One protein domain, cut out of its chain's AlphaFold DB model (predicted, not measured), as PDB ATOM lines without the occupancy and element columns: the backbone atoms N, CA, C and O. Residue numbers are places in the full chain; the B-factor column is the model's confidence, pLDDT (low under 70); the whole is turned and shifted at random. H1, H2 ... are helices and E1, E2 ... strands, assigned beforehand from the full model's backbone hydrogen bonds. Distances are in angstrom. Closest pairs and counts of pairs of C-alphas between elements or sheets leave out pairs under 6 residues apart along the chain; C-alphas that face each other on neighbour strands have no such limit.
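What this domain is: This is residues 54 to 162 of the 164 residues of an uncharacterized protein of Roseomonas sp. CQN31 (UniProt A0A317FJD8). A twisted sheet of five strands, E1 to E5, curls round the helix H1 on one face, while H2 and H3 cover the other face, giving three layers, helices on both faces of a sheet. H4 crosses strand E2 toward that strand's last residues. The printed part has 109 residues, with four named helices and five named strands in the order H1 E1 E2 E3 E4 E5 H2 H3 H4. The sheet, in the order E1 - E2 - E3 - E4 - E5, is antiparallel throughout and a meander, each strand the antiparallel neighbour of the one before; the class is mixed, helices and strands. The whole is compact, with a radius of gyration of the C-alphas of 12.9 A, and rounded, spanning 33 by 28 by 24 A.

How they stand to each other: H1, residues 54 to 63, is on the sheet of E1, residues 70 to 72, E2, 75 to 85, E3, 88 to 97, E4, 100 to 109, and E5, 112 to 121. The closest C-alphas of H1 and E2 are those of Val 57 and Val 77, 6.2 A apart, and of H1 and E5 those of Ala 58 and Trp 113, 5.7 A. E1 and E2 form a hairpin, with N 70 and O 77 at 2.8 A, within hydrogen-bond range. So do E2 and E3, with N 83 and O 90 at 2.7 A, E3 and E4, with N 91 and O 106 at 2.8 A, and E4 and E5, with N 109 and O 112 at 2.8 A. H2, residues 125 to 131, is on the sheet at a height of 8.4 A, only just over E3 and E4, with 3 C-alphas falling on each. H3, residues 135 to 143, is on the same face at a height of 8.2 A, over E4 and along it at 4 degrees on the local plane. H4, residues 152 to 160, is over E2 at a height of 9.7 A, across it at 85 degrees on the local plane; the closest C-alphas are those of Thr 82 and Glu 155, 6.7 A. H1 and H4 are close but not clearly touching, with the C-alphas of Ala 63 and Met 159 closest at 7.4 A. In H1, H2, H3 and H4 every O i to N i+4 pair is within hydrogen-bond range.

Where its parts are: H1 begins at C-alpha 54, (371.881, 356.216, 321.827), and is 14.5 A long. E1 is 6.8 A long. E2 is 27.9 A long and bends by 56 degrees at residue 81. E3 measures 28.0 A. E4, 26.8 A, bends by 52 degrees at residue 103, and E5, 24.8 A, bends by 63 degrees at residue 116. H2 measures 9.9 A, and H3 and H4 12.2 A each; H4 ends at C-alpha 160, (353.074, 343.677, 321.462).

The domain as a whole: The two C-alphas farthest apart are those of Gly 124 and Arg 161, 36.7 A. The printed part has no cut and no long link. The mean pLDDT of the printed part is 90.7; residues 123 to 132 are under 70.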
ATOM      1  N   GLN A  54     373.198 355.843 321.286       93.69
ATOM      2  CA  GLN A  54     371.881 356.216 321.827       93.69
ATOM      3  C   GLN A  54     370.713 355.665 320.996       93.69
ATOM      4  O   GLN A  54     369.759 355.118 321.549       93.69
ATOM      5  N   ALA A  55     370.798 355.782 319.667       95.00
ATOM      6  CA  ALA A  55     369.764 355.285 318.763       95.00
ATOM      7  C   ALA A  55     369.673 353.752 318.784       95.00
ATOM      8  O   ALA A  55     368.571 353.205 318.809       95.00
ATOM      9  N   LEU A  56     370.821 353.067 318.839       96.88
ATOM     10  CA  LEU A  56     370.878 351.611 318.954       96.88
ATOM     11  C   LEU A  56     370.274 351.139 320.277       96.88
ATOM     12  O   LEU A  56     369.481 350.202 320.277       96.88
ATOM     13  N   VAL A  57     370.611 351.799 321.388       97.56
ATOM     14  CA  VAL A  57     370.044 351.494 322.706       97.56
ATOM     15  C   VAL A  57     368.530 351.657 322.666       97.56
ATOM     16  O   VAL A  57     367.818 350.712 322.985       97.56
ATOM     17  N   ALA A  58     368.016 352.794 322.192       97.06
ATOM     18  CA  ALA A  58     366.573 353.009 322.091       97.06
ATOM     19  C   ALA A  58     365.880 351.953 321.206       97.06
ATOM     20  O   ALA A  58     364.827 351.440 321.579       97.06
ATOM     21  N   ALA A  59     366.475 351.585 320.067       97.44
ATOM     22  CA  ALA A  59     365.931 350.560 319.177       97.44
ATOM     23  C   ALA A  59     365.968 349.149 319.793       97.44
ATOM     24  O   ALA A  59     365.031 348.371 319.614       97.44
ATOM     25  N   ALA A  60     367.034 348.808 320.521       97.94
ATOM     26  CA  ALA A  60     367.146 347.539 321.229       97.94
ATOM     27  C   ALA A  60     366.125 347.450 322.371       97.94
ATOM     28  O   ALA A  60     365.432 346.446 322.496       97.94
ATOM     29  N   LEU A  61     365.967 348.519 323.150       98.00
ATOM     30  CA  LEU A  61     364.952 348.591 324.199       98.00
ATOM     31  C   LEU A  61     363.526 348.519 323.642       98.00
ATOM     32  O   LEU A  61     362.642 348.014 324.327       98.00
ATOM     33  N   GLU A  62     363.294 348.979 322.412       97.56
ATOM     34  CA  GLU A  62     361.976 348.907 321.777       97.56
ATOM     35  C   GLU A  62     361.590 347.495 321.341       97.56
ATOM     36  O   GLU A  62     360.431 347.108 321.480       97.56
ATOM     37  N   ALA A  63     362.535 346.753 320.761       97.44
ATOM     38  CA  ALA A  63     362.216 345.587 319.940       97.44
ATOM     39  C   ALA A  63     362.894 344.287 320.386       97.44
ATOM     40  O   ALA A  63     362.501 343.217 319.927       97.44
ATOM     41  N   THR A  64     363.898 344.354 321.259       98.31
ATOM     42  CA  THR A  64     364.633 343.174 321.721       98.31
ATOM     43  C   THR A  64     364.036 342.677 323.043       98.31
ATOM     44  O   THR A  64     363.970 343.458 323.998       98.31
ATOM     45  N   PRO A  65     363.593 341.409 323.134       97.69
ATOM     46  CA  PRO A  65     363.185 340.802 324.401       97.69
ATOM     47  C   PRO A  65     364.332 340.780 325.410       97.69
ATOM     48  O   PRO A  65     365.504 340.759 325.023       97.69
ATOM     49  N   SER A  66     364.010 340.774 326.697       96.31
ATOM     50  CA  SER A  66     365.025 340.662 327.738       96.31
ATOM     51  C   SER A  66     365.782 339.337 327.652       96.31
ATOM     52  O   SER A  66     365.275 338.323 327.172       96.31
ATOM     53  N   GLY A  67     367.061 339.372 328.017       93.94
ATOM     54  CA  GLY A  67     367.991 338.255 327.848       93.94
ATOM     55  C   GLY A  67     368.513 338.079 326.415       93.94
ATOM     56  O   GLY A  67     369.552 337.447 326.228       93.94
ATOM     57  N   SER A  68     367.884 338.692 325.408       96.12
ATOM     58  CA  SER A  68     368.382 338.717 324.029       96.12
ATOM     59  C   SER A  68     369.210 339.967 323.754       96.12
ATOM     60  O   SER A  68     368.990 341.021 324.342       96.12
ATOM     61  N   ALA A  69     370.157 339.878 322.822       95.44
ATOM     62  CA  ALA A  69     371.028 340.997 322.487       95.44
ATOM     63  C   ALA A  69     370.891 341.413 321.025       95.44
ATOM     64  O   ALA A  69     370.775 340.577 320.127       95.44
ATOM     65  N   ARG A  70     370.980 342.719 320.791       96.75
ATOM     66  CA  ARG A  70     371.103 343.331 319.473       96.75
ATOM     67  C   ARG A  70     372.527 343.846 319.304       96.75
ATOM     68  O   ARG A  70     373.011 344.600 320.142       96.75
ATOM     69  N   THR A  71     373.181 343.463 318.216       96.56
ATOM     70  CA  THR A  71     374.532 343.928 317.876       96.56
ATOM     71  C   THR A  71     374.482 344.744 316.594       96.56
ATOM     72  O   THR A  71     373.845 344.332 315.625       96.56
ATOM     73  N   GLU A  72     375.156 345.889 316.587       96.06
ATOM     74  CA  GLU A  72     375.309 346.746 315.415       96.06
ATOM     75  C   GLU A  72     376.699 347.392 315.432       96.06
ATOM     76  O   GLU A  72     377.073 348.100 316.370       96.06
ATOM     77  N   GLY A  73     377.501 347.106 314.403       94.44
ATOM     78  CA  GLY A  73     378.911 347.496 314.375       94.44
ATOM     79  C   GLY A  73     379.690 346.900 315.553       94.44
ATOM     80  O   GLY A  73     379.654 345.695 315.785       94.44
ATOM     81  N   SER A  74     380.400 347.755 316.287       93.56
ATOM     82  CA  SER A  74     381.154 347.390 317.494       93.56
ATOM     83  C   SER A  74     380.335 347.478 318.784       93.56
ATOM     84  O   SER A  74     380.895 347.269 319.858       93.56
ATOM     85  N   TYR A  75     379.039 347.792 318.692       95.12
ATOM     86  CA  TYR A  75     378.161 347.909 319.846       95.12
ATOM     87  C   TYR A  75     377.254 346.692 319.993       95.12
ATOM     88  O   TYR A  75     376.732 346.149 319.016       95.12
ATOM     89  N   ARG A  76     377.009 346.296 321.237       95.88
ATOM     90  CA  ARG A  76     376.058 345.254 321.617       95.88
ATOM     91  C   ARG A  76     375.188 345.775 322.751       95.88
ATOM     92  O   ARG A  76     375.703 346.287 323.735       95.88
ATOM     93  N   VAL A  77     373.875 345.659 322.599       96.81
ATOM     94  CA  VAL A  77     372.893 346.063 323.607       96.81
ATOM     95  C   VAL A  77     372.037 344.866 323.975       96.81
ATOM     96  O   VAL A  77     371.416 344.258 323.104       96.81
ATOM     97  N   GLN A  78     371.979 344.551 325.262       96.38
ATOM     98  CA  GLN A  78     371.165 343.480 325.817       96.38
ATOM     99  C   GLN A  78     370.254 344.058 326.901       96.38
ATOM    100  O   GLN A  78     370.750 344.420 327.967       96.38
ATOM    101  N   PRO A  79     368.939 344.166 326.663       96.75
ATOM    102  CA  PRO A  79     367.990 344.365 327.749       96.75
ATOM    103  C   PRO A  79     368.052 343.174 328.712       96.75
ATOM    104  O   PRO A  79     368.109 342.022 328.272       96.75
ATOM    105  N   LEU A  80     368.088 343.444 330.013       95.38
ATOM    106  CA  LEU A  80     368.266 342.419 331.042       95.38
ATOM    107  C   LEU A  80     366.922 342.054 331.673       95.38
ATOM    108  O   LEU A  80     366.559 340.880 331.692       95.38
ATOM    109  N   ALA A  81     366.140 343.049 332.084       95.31
ATOM    110  CA  ALA A  81     364.807 342.890 332.636       95.31
ATOM    111  C   ALA A  81     363.888 344.065 332.255       95.31
ATOM    112  O   ALA A  81     364.298 345.112 331.750       95.31
ATOM    113  N   THR A  82     362.588 343.853 332.460       97.38
ATOM    114  CA  THR A  82     361.563 344.887 332.314       97.38
ATOM    115  C   THR A  82     360.827 345.034 333.630       97.38
ATOM    116  O   THR A  82     360.206 344.092 334.107       97.38
ATOM    117  N   HIS A  83     360.854 346.234 334.191       96.69
ATOM    118  CA  HIS A  83     360.243 346.588 335.461       96.69
ATOM    119  C   HIS A  83     359.035 347.503 335.228       96.69
ATOM    120  O   HIS A  83     359.192 348.599 334.673       96.69
ATOM    121  N   PRO A  84     357.824 347.111 335.645       96.00
ATOM    122  CA  PRO A  84     356.669 348.001 335.608       96.00
ATOM    123  C   PRO A  84     356.861 349.186 336.562       96.00
ATOM    124  O   PRO A  84     357.316 349.005 337.687       96.00
ATOM    125  N   VAL A  85     356.471 350.388 336.139       94.69
ATOM    126  CA  VAL A  85     356.465 351.605 336.971       94.69
ATOM    127  C   VAL A  85     355.158 352.369 336.782       94.69
ATOM    128  O   VAL A  85     354.424 352.152 335.815       94.69
ATOM    129  N   ALA A  86     354.864 353.313 337.677       87.75
ATOM    130  CA  ALA A  86     353.747 354.230 337.477       87.75
ATOM    131  C   ALA A  86     353.940 355.020 336.165       87.75
ATOM    132  O   ALA A  86     354.837 355.853 336.056       87.75
ATOM    133  N   GLY A  87     353.102 354.741 335.162       81.19
ATOM    134  CA  GLY A  87     353.134 355.414 333.857       81.19
ATOM    135  C   GLY A  87     353.848 354.663 332.729       81.19
ATOM    136  O   GLY A  87     353.925 355.202 331.628       81.19
ATOM    137  N   GLY A  88     354.330 353.434 332.951       90.56
ATOM    138  CA  GLY A  88     354.904 352.618 331.879       90.56
ATOM    139  C   GLY A  88     355.817 351.507 332.384       90.56
ATOM    140  O   GLY A  88     355.507 350.806 333.344       90.56
ATOM    141  N   ALA A  89     356.960 351.350 331.722       95.25
ATOM    142  CA  ALA A  89     357.973 350.373 332.093       95.25
ATOM    143  C   ALA A  89     359.374 350.973 332.010       95.25
ATOM    144  O   ALA A  89     359.655 351.823 331.162       95.25
ATOM    145  N   CYS A  90     360.255 350.497 332.877       96.94
ATOM    146  CA  CYS A  90     361.684 350.737 332.811       96.94
ATOM    147  C   CYS A  90     362.401 349.439 332.483       96.94
ATOM    148  O   CYS A  90     361.991 348.372 332.922       96.94
ATOM    149  N   ARG A  91     363.464 349.527 331.698       97.00
ATOM    150  CA  ARG A  91     364.292 348.393 331.316       97.00
ATOM    151  C   ARG A  91     365.721 348.689 331.699       97.00
ATOM    152  O   ARG A  91     366.255 349.744 331.335       97.00
ATOM    153  N   ASP A  92     366.310 347.790 332.460       95.06
ATOM    154  CA  ASP A  92     367.745 347.747 332.638       95.06
ATOM    155  C   ASP A  92     368.381 347.050 331.430       95.06
ATOM    156  O   ASP A  92     367.784 346.211 330.749       95.06
ATOM    157  N   PHE A  93     369.585 347.476 331.083       95.69
ATOM    158  CA  PHE A  93     370.284 346.975 329.915       95.69
ATOM    159  C   PHE A  93     371.788 347.017 330.121       95.69
ATOM    160  O   PHE A  93     372.315 347.857 330.852       95.69
ATOM    161  N   LEU A  94     372.476 346.146 329.398       94.69
ATOM    162  CA  LEU A  94     373.909 346.202 329.209       94.69
ATOM    163  C   LEU A  94     374.210 346.734 327.808       94.69
ATOM    164  O   LEU A  94     373.693 346.223 326.814       94.69
ATOM    165  N   LEU A  95     375.047 347.761 327.735       94.25
ATOM    166  CA  LEU A  95     375.682 348.243 326.518       94.25
ATOM    167  C   LEU A  95     377.159 347.865 326.570       94.25
ATOM    168  O   LEU A  95     377.847 348.189 327.529       94.25
ATOM    169  N   GLU A  96     377.658 347.247 325.515       93.00
ATOM    170  CA  GLU A  96     379.076 346.969 325.312       93.00
ATOM    171  C   GLU A  96     379.514 347.657 324.022       93.00
ATOM    172  O   GLU A  96     378.799 347.618 323.019       93.00
ATOM    173  N   GLY A  97     380.672 348.312 324.038       91.69
ATOM    174  CA  GLY A  97     381.185 349.050 322.894       91.69
ATOM    175  C   GLY A  97     382.692 349.298 322.962       91.69
ATOM    176  O   GLY A  97     383.361 348.929 323.927       91.69
ATOM    177  N   PRO A  98     383.260 349.976 321.951       89.00
ATOM    178  CA  PRO A  98     384.704 350.214 321.859       89.00
ATOM    179  C   PRO A  98     385.244 351.146 322.954       89.00
ATOM    180  O   PRO A  98     386.443 351.157 323.220       89.00
ATOM    181  N   ALA A  99     384.377 351.953 323.568       87.25
ATOM    182  CA  ALA A  99     384.717 352.851 324.668       87.25
ATOM    183  C   ALA A  99     384.581 352.197 326.058       87.25
ATOM    184  O   ALA A  99     384.931 352.835 327.045       87.25
ATOM    185  N   GLY A 100     384.096 350.953 326.132       88.44
ATOM    186  CA  GLY A 100     383.828 350.235 327.377       88.44
ATOM    187  C   GLY A 100     382.408 349.678 327.423       88.44
ATOM    188  O   GLY A 100     381.709 349.630 326.407       88.44
ATOM    189  N   ALA A 101     381.982 349.267 328.615       90.56
ATOM    190  CA  ALA A 101     380.631 348.787 328.865       90.56
ATOM    191  C   ALA A 101     379.868 349.732 329.803       90.56
ATOM    192  O   ALA A 101     380.463 350.503 330.555       90.56
ATOM    193  N   LEU A 102     378.542 349.682 329.751       91.69
ATOM    194  CA  LEU A 102     377.642 350.467 330.583       91.69
ATOM    195  C   LEU A 102     376.426 349.625 330.969       91.69
ATOM    196  O   LEU A 102     375.711 349.137 330.097       91.69
ATOM    197  N   ALA A 103     376.170 349.495 332.270       93.25
ATOM    198  CA  ALA A 103     374.868 349.070 332.773       93.25
ATOM    199  C   ALA A 103     373.977 350.308 332.880       93.25
ATOM    200  O   ALA A 103     374.352 351.293 333.519       93.25
ATOM    201  N   GLY A 104     372.809 350.288 332.254       94.12
ATOM    202  CA  GLY A 104     371.886 351.415 332.245       94.12
ATOM    203  C   GLY A 104     370.479 351.021 332.653       94.12
ATOM    204  O   GLY A 104     370.107 349.858 332.580       94.12
ATOM    205  N   LEU A 105     369.695 352.017 333.055       95.69
ATOM    206  CA  LEU A 105     368.255 351.921 333.264       95.69
ATOM    207  C   LEU A 105     367.581 353.004 332.432       95.69
ATOM    208  O   LEU A 105     367.869 354.189 332.612       95.69
ATOM    209  N   ALA A 106     366.665 352.617 331.552       97.12
ATOM    210  CA  ALA A 106     365.886 353.548 330.748       97.12
ATOM    211  C   ALA A 106     364.391 353.288 330.914       97.12
ATOM    212  O   ALA A 106     363.952 352.144 330.932       97.12
ATOM    213  N   CYS A 107     363.597 354.349 331.007       96.62
ATOM    214  CA  CYS A 107     362.149 354.253 331.154       96.62
ATOM    215  C   CYS A 107     361.432 354.729 329.902       96.62
ATOM    216  O   CYS A 107     361.859 355.689 329.258       96.62
ATOM    217  N   ARG A 108     360.323 354.064 329.587       94.88
ATOM    218  CA  ARG A 108     359.401 354.490 328.546       94.88
ATOM    219  C   ARG A 108     358.655 355.726 329.034       94.88
ATOM    220  O   ARG A 108     357.890 355.650 329.989       94.88
ATOM    221  N   ASP A 109     358.888 356.851 328.378       87.44
ATOM    222  CA  ASP A 109     358.291 358.144 328.700       87.44
ATOM    223  C   ASP A 109     357.885 358.847 327.400       87.44
ATOM    224  O   ASP A 109     358.680 358.953 326.466       87.44
ATOM    225  N   GLY A 110     356.620 359.254 327.288       82.06
ATOM    226  CA  GLY A 110     356.111 359.939 326.093       82.06
ATOM    227  C   GLY A 110     356.301 359.180 324.768       82.06
ATOM    228  O   GLY A 110     356.346 359.804 323.712       82.06
ATOM    229  N   GLY A 111     356.436 357.846 324.800       86.81
ATOM    230  CA  GLY A 111     356.698 357.021 323.612       86.81
ATOM    231  C   GLY A 111     358.171 356.924 323.197       86.81
ATOM    232  O   GLY A 111     358.460 356.342 322.152       86.81
ATOM    233  N   ALA A 112     359.095 357.442 324.008       91.50
ATOM    234  CA  ALA A 112     360.536 357.312 323.828       91.50
ATOM    235  C   ALA A 112     361.184 356.633 325.044       91.50
ATOM    236  O   ALA A 112     360.607 356.575 326.128       91.50
ATOM    237  N   TRP A 113     362.392 356.103 324.864       95.50
ATOM    238  CA  TRP A 113     363.201 355.578 325.966       95.50
ATOM    239  C   TRP A 113     364.104 356.681 326.515       95.50
ATOM    240  O   TRP A 113     364.950 357.207 325.794       95.50
ATOM    241  N   ALA A 114     363.928 357.025 327.789       94.25
ATOM    242  CA  ALA A 114     364.718 358.033 328.487       94.25
ATOM    243  C   ALA A 114     365.629 357.373 329.529       94.25
ATOM    244  O   ALA A 114     365.142 356.692 330.435       94.25
ATOM    245  N   LEU A 115     366.943 357.592 329.423       94.25
ATOM    246  CA  LEU A 115     367.916 357.091 330.395       94.25
ATOM    247  C   LEU A 115     367.691 357.756 331.761       94.25
ATOM    248  O   LEU A 115     367.597 358.978 331.854       94.25
ATOM    249  N   ARG A 116     367.607 356.949 332.820       93.88
ATOM    250  CA  ARG A 116     367.425 357.399 334.209       93.88
ATOM    251  C   ARG A 116     368.669 357.185 335.059       93.88
ATOM    252  O   ARG A 116     368.936 357.983 335.949       93.88
ATOM    253  N   ALA A 117     369.421 356.124 334.782       92.25
ATOM    254  CA  ALA A 117     370.692 355.832 335.428       92.25
ATOM    255  C   ALA A 117     371.633 355.128 334.447       92.25
ATOM    256  O   ALA A 117     371.183 354.433 333.535       92.25
ATOM    257  N   GLY A 118     372.936 355.303 334.648       91.88
ATOM    258  CA  GLY A 118     373.979 354.641 333.875       91.88
ATOM    259  C   GLY A 118     375.239 354.501 334.715       91.88
ATOM    260  O   GLY A 118     375.599 355.422 335.447       91.88
ATOM    261  N   VAL A 119     375.886 353.346 334.620       90.06
ATOM    262  CA  VAL A 119     377.142 353.050 335.301       90.06
ATOM    263  C   VAL A 119     378.094 352.423 334.305       90.06
ATOM    264  O   VAL A 119     377.815 351.360 333.754       90.06
ATOM    265  N   THR A 120     379.214 353.098 334.071       89.81
ATOM    266  CA  THR A 120     380.314 352.548 333.281       89.81
ATOM    267  C   THR A 120     380.913 351.360 334.018       89.81
ATOM    268  O   THR A 120     381.185 351.439 335.215       89.81
ATOM    269  N   LEU A 121     381.108 350.265 333.297       85.88
ATOM    270  CA  LEU A 121     381.656 349.026 333.821       85.88
ATOM    271  C   LEU A 121     383.075 348.846 333.293       85.88
ATOM    272  O   LEU A 121     383.345 349.054 332.107       85.88
ATOM    273  N   GLU A 122     383.961 348.394 334.171       76.31
ATOM    274  CA  GLU A 122     385.258 347.866 333.768       76.31
ATOM    275  C   GLU A 122     385.058 346.531 333.027       76.31
ATOM    276  O   GLU A 122     384.107 345.790 333.291       76.31
ATOM    277  N   THR A 123     385.963 346.184 332.109       64.00
ATOM    278  CA  THR A 123     385.830 345.025 331.198       64.00
ATOM    279  C   THR A 123     385.564 343.682 331.910       64.00
ATOM    280  O   THR A 123     384.965 342.787 331.324       64.00
ATOM    281  N   GLY A 124     385.968 343.527 333.177       63.38
ATOM    282  CA  GLY A 124     385.686 342.332 333.991       63.38
ATOM    283  C   GLY A 124     384.372 342.373 334.787       63.38
ATOM    284  O   GLY A 124     383.878 341.327 335.208       63.38
ATOM    285  N   ASP A 125     383.788 343.554 334.986       64.94
ATOM    286  CA  ASP A 125     382.574 343.744 335.786       64.94
ATOM    287  C   ASP A 125     381.296 343.663 334.952       64.94
ATOM    288  O   ASP A 125     380.231 343.370 335.497       64.94
ATOM    289  N   ALA A 126     381.394 343.824 333.629       63.53
ATOM    290  CA  ALA A 126     380.264 343.694 332.710       63.53
ATOM    291  C   ALA A 126     379.511 342.364 332.882       63.53
ATOM    292  O   ALA A 126     378.293 342.357 333.055       63.53
ATOM    293  N   LEU A 127     380.240 341.246 332.946       59.16
ATOM    294  CA  LEU A 127     379.646 339.914 333.082       59.16
ATOM    295  C   LEU A 127     379.020 339.684 334.470       59.16
ATOM    296  O   LEU A 127     377.961 339.065 334.584       59.16
ATOM    297  N   ARG A 128     379.647 340.208 335.536       60.59
ATOM    298  CA  ARG A 128     379.099 340.129 336.902       60.59
ATOM    299  C   ARG A 128     377.829 340.953 337.046       60.59
ATOM    300  O   ARG A 128     376.873 340.466 337.630       60.59
ATOM    301  N   THR A 129     377.807 342.155 336.483       61.91
ATOM    302  CA  THR A 129     376.669 343.078 336.591       61.91
ATOM    303  C   THR A 129     375.499 342.649 335.704       61.91
ATOM    304  O   THR A 129     374.348 342.828 336.074       61.91
ATOM    305  N   ALA A 130     375.765 341.990 334.571       58.41
ATOM    306  CA  ALA A 130     374.717 341.320 333.795       58.41
ATOM    307  C   ALA A 130     374.003 340.210 334.590       58.41
ATOM    308  O   ALA A 130     372.871 339.855 334.282       58.41
ATOM    309  N   SER A 131     374.686 339.657 335.598       55.00
ATOM    310  CA  SER A 131     374.205 338.553 336.432       55.00
ATOM    311  C   SER A 131     373.709 339.011 337.814       55.00
ATOM    312  O   SER A 131     373.095 338.220 338.527       55.00
ATOM    313  N   ALA A 132     374.004 340.252 338.218       55.59
ATOM    314  CA  ALA A 132     373.722 340.809 339.539       55.59
ATOM    315  C   ALA A 132     373.341 342.293 339.424       55.59
ATOM    316  O   ALA A 132     374.108 343.096 338.896       55.59
ATOM    317  N   GLU A 133     372.168 342.653 339.947       71.25
ATOM    318  CA  GLU A 133     371.627 344.015 339.912       71.25
ATOM    319  C   GLU A 133     372.641 345.043 340.449       71.25
ATOM    320  O   GLU A 133     373.177 344.914 341.553       71.25
ATOM    321  N   HIS A 134     372.919 346.093 339.670       84.62
ATOM    322  CA  HIS A 134     373.837 347.148 340.093       84.62
ATOM    323  C   HIS A 134     373.177 348.036 341.169       84.62
ATOM    324  O   HIS A 134     372.074 348.534 340.928       84.62
ATOM    325  N   PRO A 135     373.831 348.364 342.303       86.81
ATOM    326  CA  PRO A 135     373.196 349.087 343.416       86.81
ATOM    327  C   PRO A 135     372.635 350.464 343.027       86.81
ATOM    328  O   PRO A 135     371.578 350.863 343.501       86.81
ATOM    329  N   VAL A 136     373.306 351.184 342.120       89.00
ATOM    330  CA  VAL A 136     372.806 352.466 341.579       89.00
ATOM    331  C   VAL A 136     371.512 352.280 340.778       89.00
ATOM    332  O   VAL A 136     370.612 353.115 340.859       89.00
ATOM    333  N   ILE A 137     371.409 351.192 340.009       91.62
ATOM    334  CA  ILE A 137     370.210 350.871 339.227       91.62
ATOM    335  C   ILE A 137     369.087 350.435 340.169       91.62
ATOM    336  O   ILE A 137     367.987 350.969 340.062       91.62
ATOM    337  N   GLY A 138     369.380 349.557 341.135       91.31
ATOM    338  CA  GLY A 138     368.429 349.130 342.165       91.31
ATOM    339  C   GLY A 138     367.844 350.313 342.941       91.31
ATOM    340  O   GLY A 138     366.628 350.480 342.989       91.31
ATOM    341  N   ALA A 139     368.689 351.228 343.423       92.44
ATOM    342  CA  ALA A 139     368.232 352.441 344.102       92.44
ATOM    343  C   ALA A 139     367.359 353.338 343.201       92.44
ATOM    344  O   ALA A 139     366.428 353.988 343.678       92.44
ATOM    345  N   MET A 140     367.636 353.398 341.892       94.19
ATOM    346  CA  MET A 140     366.791 354.142 340.953       94.19
ATOM    347  C   MET A 140     365.438 353.451 340.734       94.19
ATOM    348  O   MET A 140     364.414 354.131 340.721       94.19
ATOM    349  N   LEU A 141     365.409 352.124 340.606       94.62
ATOM    350  CA  LEU A 141     364.176 351.339 340.513       94.62
ATOM    351  C   LEU A 141     363.297 351.523 341.757       94.62
ATOM    352  O   LEU A 141     362.107 351.808 341.626       94.62
ATOM    353  N   GLU A 142     363.887 351.467 342.953       94.75
ATOM    354  CA  GLU A 142     363.189 351.740 344.215       94.75
ATOM    355  C   GLU A 142     362.593 353.153 344.241       94.75
ATOM    356  O   GLU A 142     361.414 353.330 344.548       94.75
ATOM    357  N   ARG A 143     363.372 354.171 343.850       94.75
ATOM    358  CA  ARG A 143     362.897 355.566 343.762       94.75
ATOM    359  C   ARG A 143     361.754 355.751 342.768       94.75
ATOM    360  O   ARG A 143     360.927 356.639 342.960       94.75
ATOM    361  N   LEU A 144     361.724 354.951 341.705       94.50
ATOM    362  CA  LEU A 144     360.659 354.956 340.702       94.50
ATOM    363  C   LEU A 144     359.427 354.150 341.140       94.50
ATOM    364  O   LEU A 144     358.426 354.155 340.423       94.50
ATOM    365  N   GLY A 145     359.481 353.471 342.292       95.69
ATOM    366  CA  GLY A 145     358.420 352.577 342.748       95.69
ATOM    367  C   GLY A 145     358.221 351.402 341.794       95.69
ATOM    368  O   GLY A 145     357.083 351.021 341.518       95.69
ATOM    369  N   ALA A 146     359.314 350.890 341.227       95.69
ATOM    370  CA  ALA A 146     359.265 349.806 340.266       95.69
ATOM    371  C   ALA A 146     358.777 348.505 340.911       95.69
ATOM    372  O   ALA A 146     359.208 348.124 342.000       95.69
ATOM    373  N   ALA A 147     357.880 347.813 340.217       95.50
ATOM    374  CA  ALA A 147     357.491 346.458 340.567       95.50
ATOM    375  C   ALA A 147     358.601 345.459 340.169       95.50
ATOM    376  O   ALA A 147     359.486 345.801 339.372       95.50
ATOM    377  N   PRO A 148     358.559 344.217 340.692       94.44
ATOM    378  CA  PRO A 148     359.482 343.166 340.277       94.44
ATOM    379  C   PRO A 148     359.514 342.961 338.751       94.44
ATOM    380  O   PRO A 148     358.511 343.245 338.083       94.44
ATOM    381  N   PRO A 149     360.638 342.455 338.204       95.25
ATOM    382  CA  PRO A 149     360.769 342.122 336.791       95.25
ATOM    383  C   PRO A 149     359.585 341.319 336.253       95.25
ATOM    384  O   PRO A 149     359.119 340.372 336.890       95.25
ATOM    385  N   LEU A 150     359.130 341.679 335.057       96.62
ATOM    386  CA  LEU A 150     358.188 340.873 334.295       96.62
ATOM    387  C   LEU A 150     358.828 339.543 333.900       96.62
ATOM    388  O   LEU A 150     360.011 339.483 333.562       96.62
ATOM    389  N   ASP A 151     358.011 338.494 333.877       97.25
ATOM    390  CA  ASP A 151     358.371 337.271 333.173       97.25
ATOM    391  C   ASP A 151     358.331 337.477 331.646       97.25
ATOM    392  O   ASP A 151     357.827 338.480 331.128       97.25
ATOM    393  N   GLU A 152     358.862 336.498 330.914       96.25
ATOM    394  CA  GLU A 152     358.952 336.537 329.452       96.25
ATOM    395  C   GLU A 152     357.579 336.729 328.781       96.25
ATOM    396  O   GLU A 152     357.442 337.487 327.817       96.25
ATOM    397  N   ALA A 153     356.532 336.079 329.297       97.94
ATOM    398  CA  ALA A 153     355.201 336.130 328.699       97.94
ATOM    399  C   ALA A 153     354.546 337.509 328.879       97.94
ATOM    400  O   ALA A 153     353.949 338.047 327.937       97.94
ATOM    401  N   ALA A 154     354.668 338.088 330.074       98.00
ATOM    402  CA  ALA A 154     354.164 339.409 330.412       98.00
ATOM    403  C   ALA A 154     354.937 340.510 329.677       98.00
ATOM    404  O   ALA A 154     354.313 341.429 329.139       98.00
ATOM    405  N   GLU A 155     356.265 340.392 329.578       98.12
ATOM    406  CA  GLU A 155     357.086 341.300 328.778       98.12
ATOM    407  C   GLU A 155     356.671 341.251 327.306       98.12
ATOM    408  O   GLU A 155     356.331 342.282 326.726       98.12
ATOM    409  N   ALA A 156     356.608 340.063 326.702       97.88
ATOM    410  CA  ALA A 156     356.229 339.925 325.301       97.88
ATOM    411  C   ALA A 156     354.820 340.486 325.030       97.88
ATOM    412  O   ALA A 156     354.563 341.070 323.973       97.88
ATOM    413  N   ALA A 157     353.888 340.334 325.977       97.44
ATOM    414  CA  ALA A 157     352.567 340.947 325.890       97.44
ATOM    415  C   ALA A 157     352.630 342.480 325.937       97.44
ATOM    416  O   ALA A 157     351.960 343.132 325.135       97.44
ATOM    417  N   LEU A 158     353.442 343.049 326.827       96.00
ATOM    418  CA  LEU A 158     353.656 344.490 326.924       96.00
ATOM    419  C   LEU A 158     354.308 345.057 325.649       96.00
ATOM    420  O   LEU A 158     353.839 346.064 325.116       96.00
ATOM    421  N   MET A 159     355.311 344.366 325.099       96.06
ATOM    422  CA  MET A 159     355.960 344.705 323.826       96.06
ATOM    423  C   MET A 159     354.961 344.750 322.666       96.06
ATOM    424  O   MET A 159     354.914 345.729 321.924       96.06
ATOM    425  N   ARG A 160     354.099 343.729 322.526       96.56
ATOM    426  CA  ARG A 160     353.074 343.677 321.462       96.56
ATOM    427  C   ARG A 160     352.055 344.812 321.544       96.56
ATOM    428  O   ARG A 160     351.493 345.197 320.523       96.56
ATOM    429  N   ARG A 161     351.811 345.348 322.741       93.88
ATOM    430  CA  ARG A 161     350.937 346.511 322.960       93.88
ATOM    431  C   ARG A 161     351.665 347.849 322.792       93.88
ATOM    432  O   ARG A 161     351.075 348.897 323.046       93.88
ATOM    433  N   GLY A 162     352.927 347.827 322.360       93.00
ATOM    434  CA  GLY A 162     353.739 349.027 322.188       93.00
ATOM    435  C   GLY A 162     354.071 349.697 323.517       93.00
ATOM    436  O   GLY A 162     354.036 350.923 323.602       93.00
TER     437      GLY A 162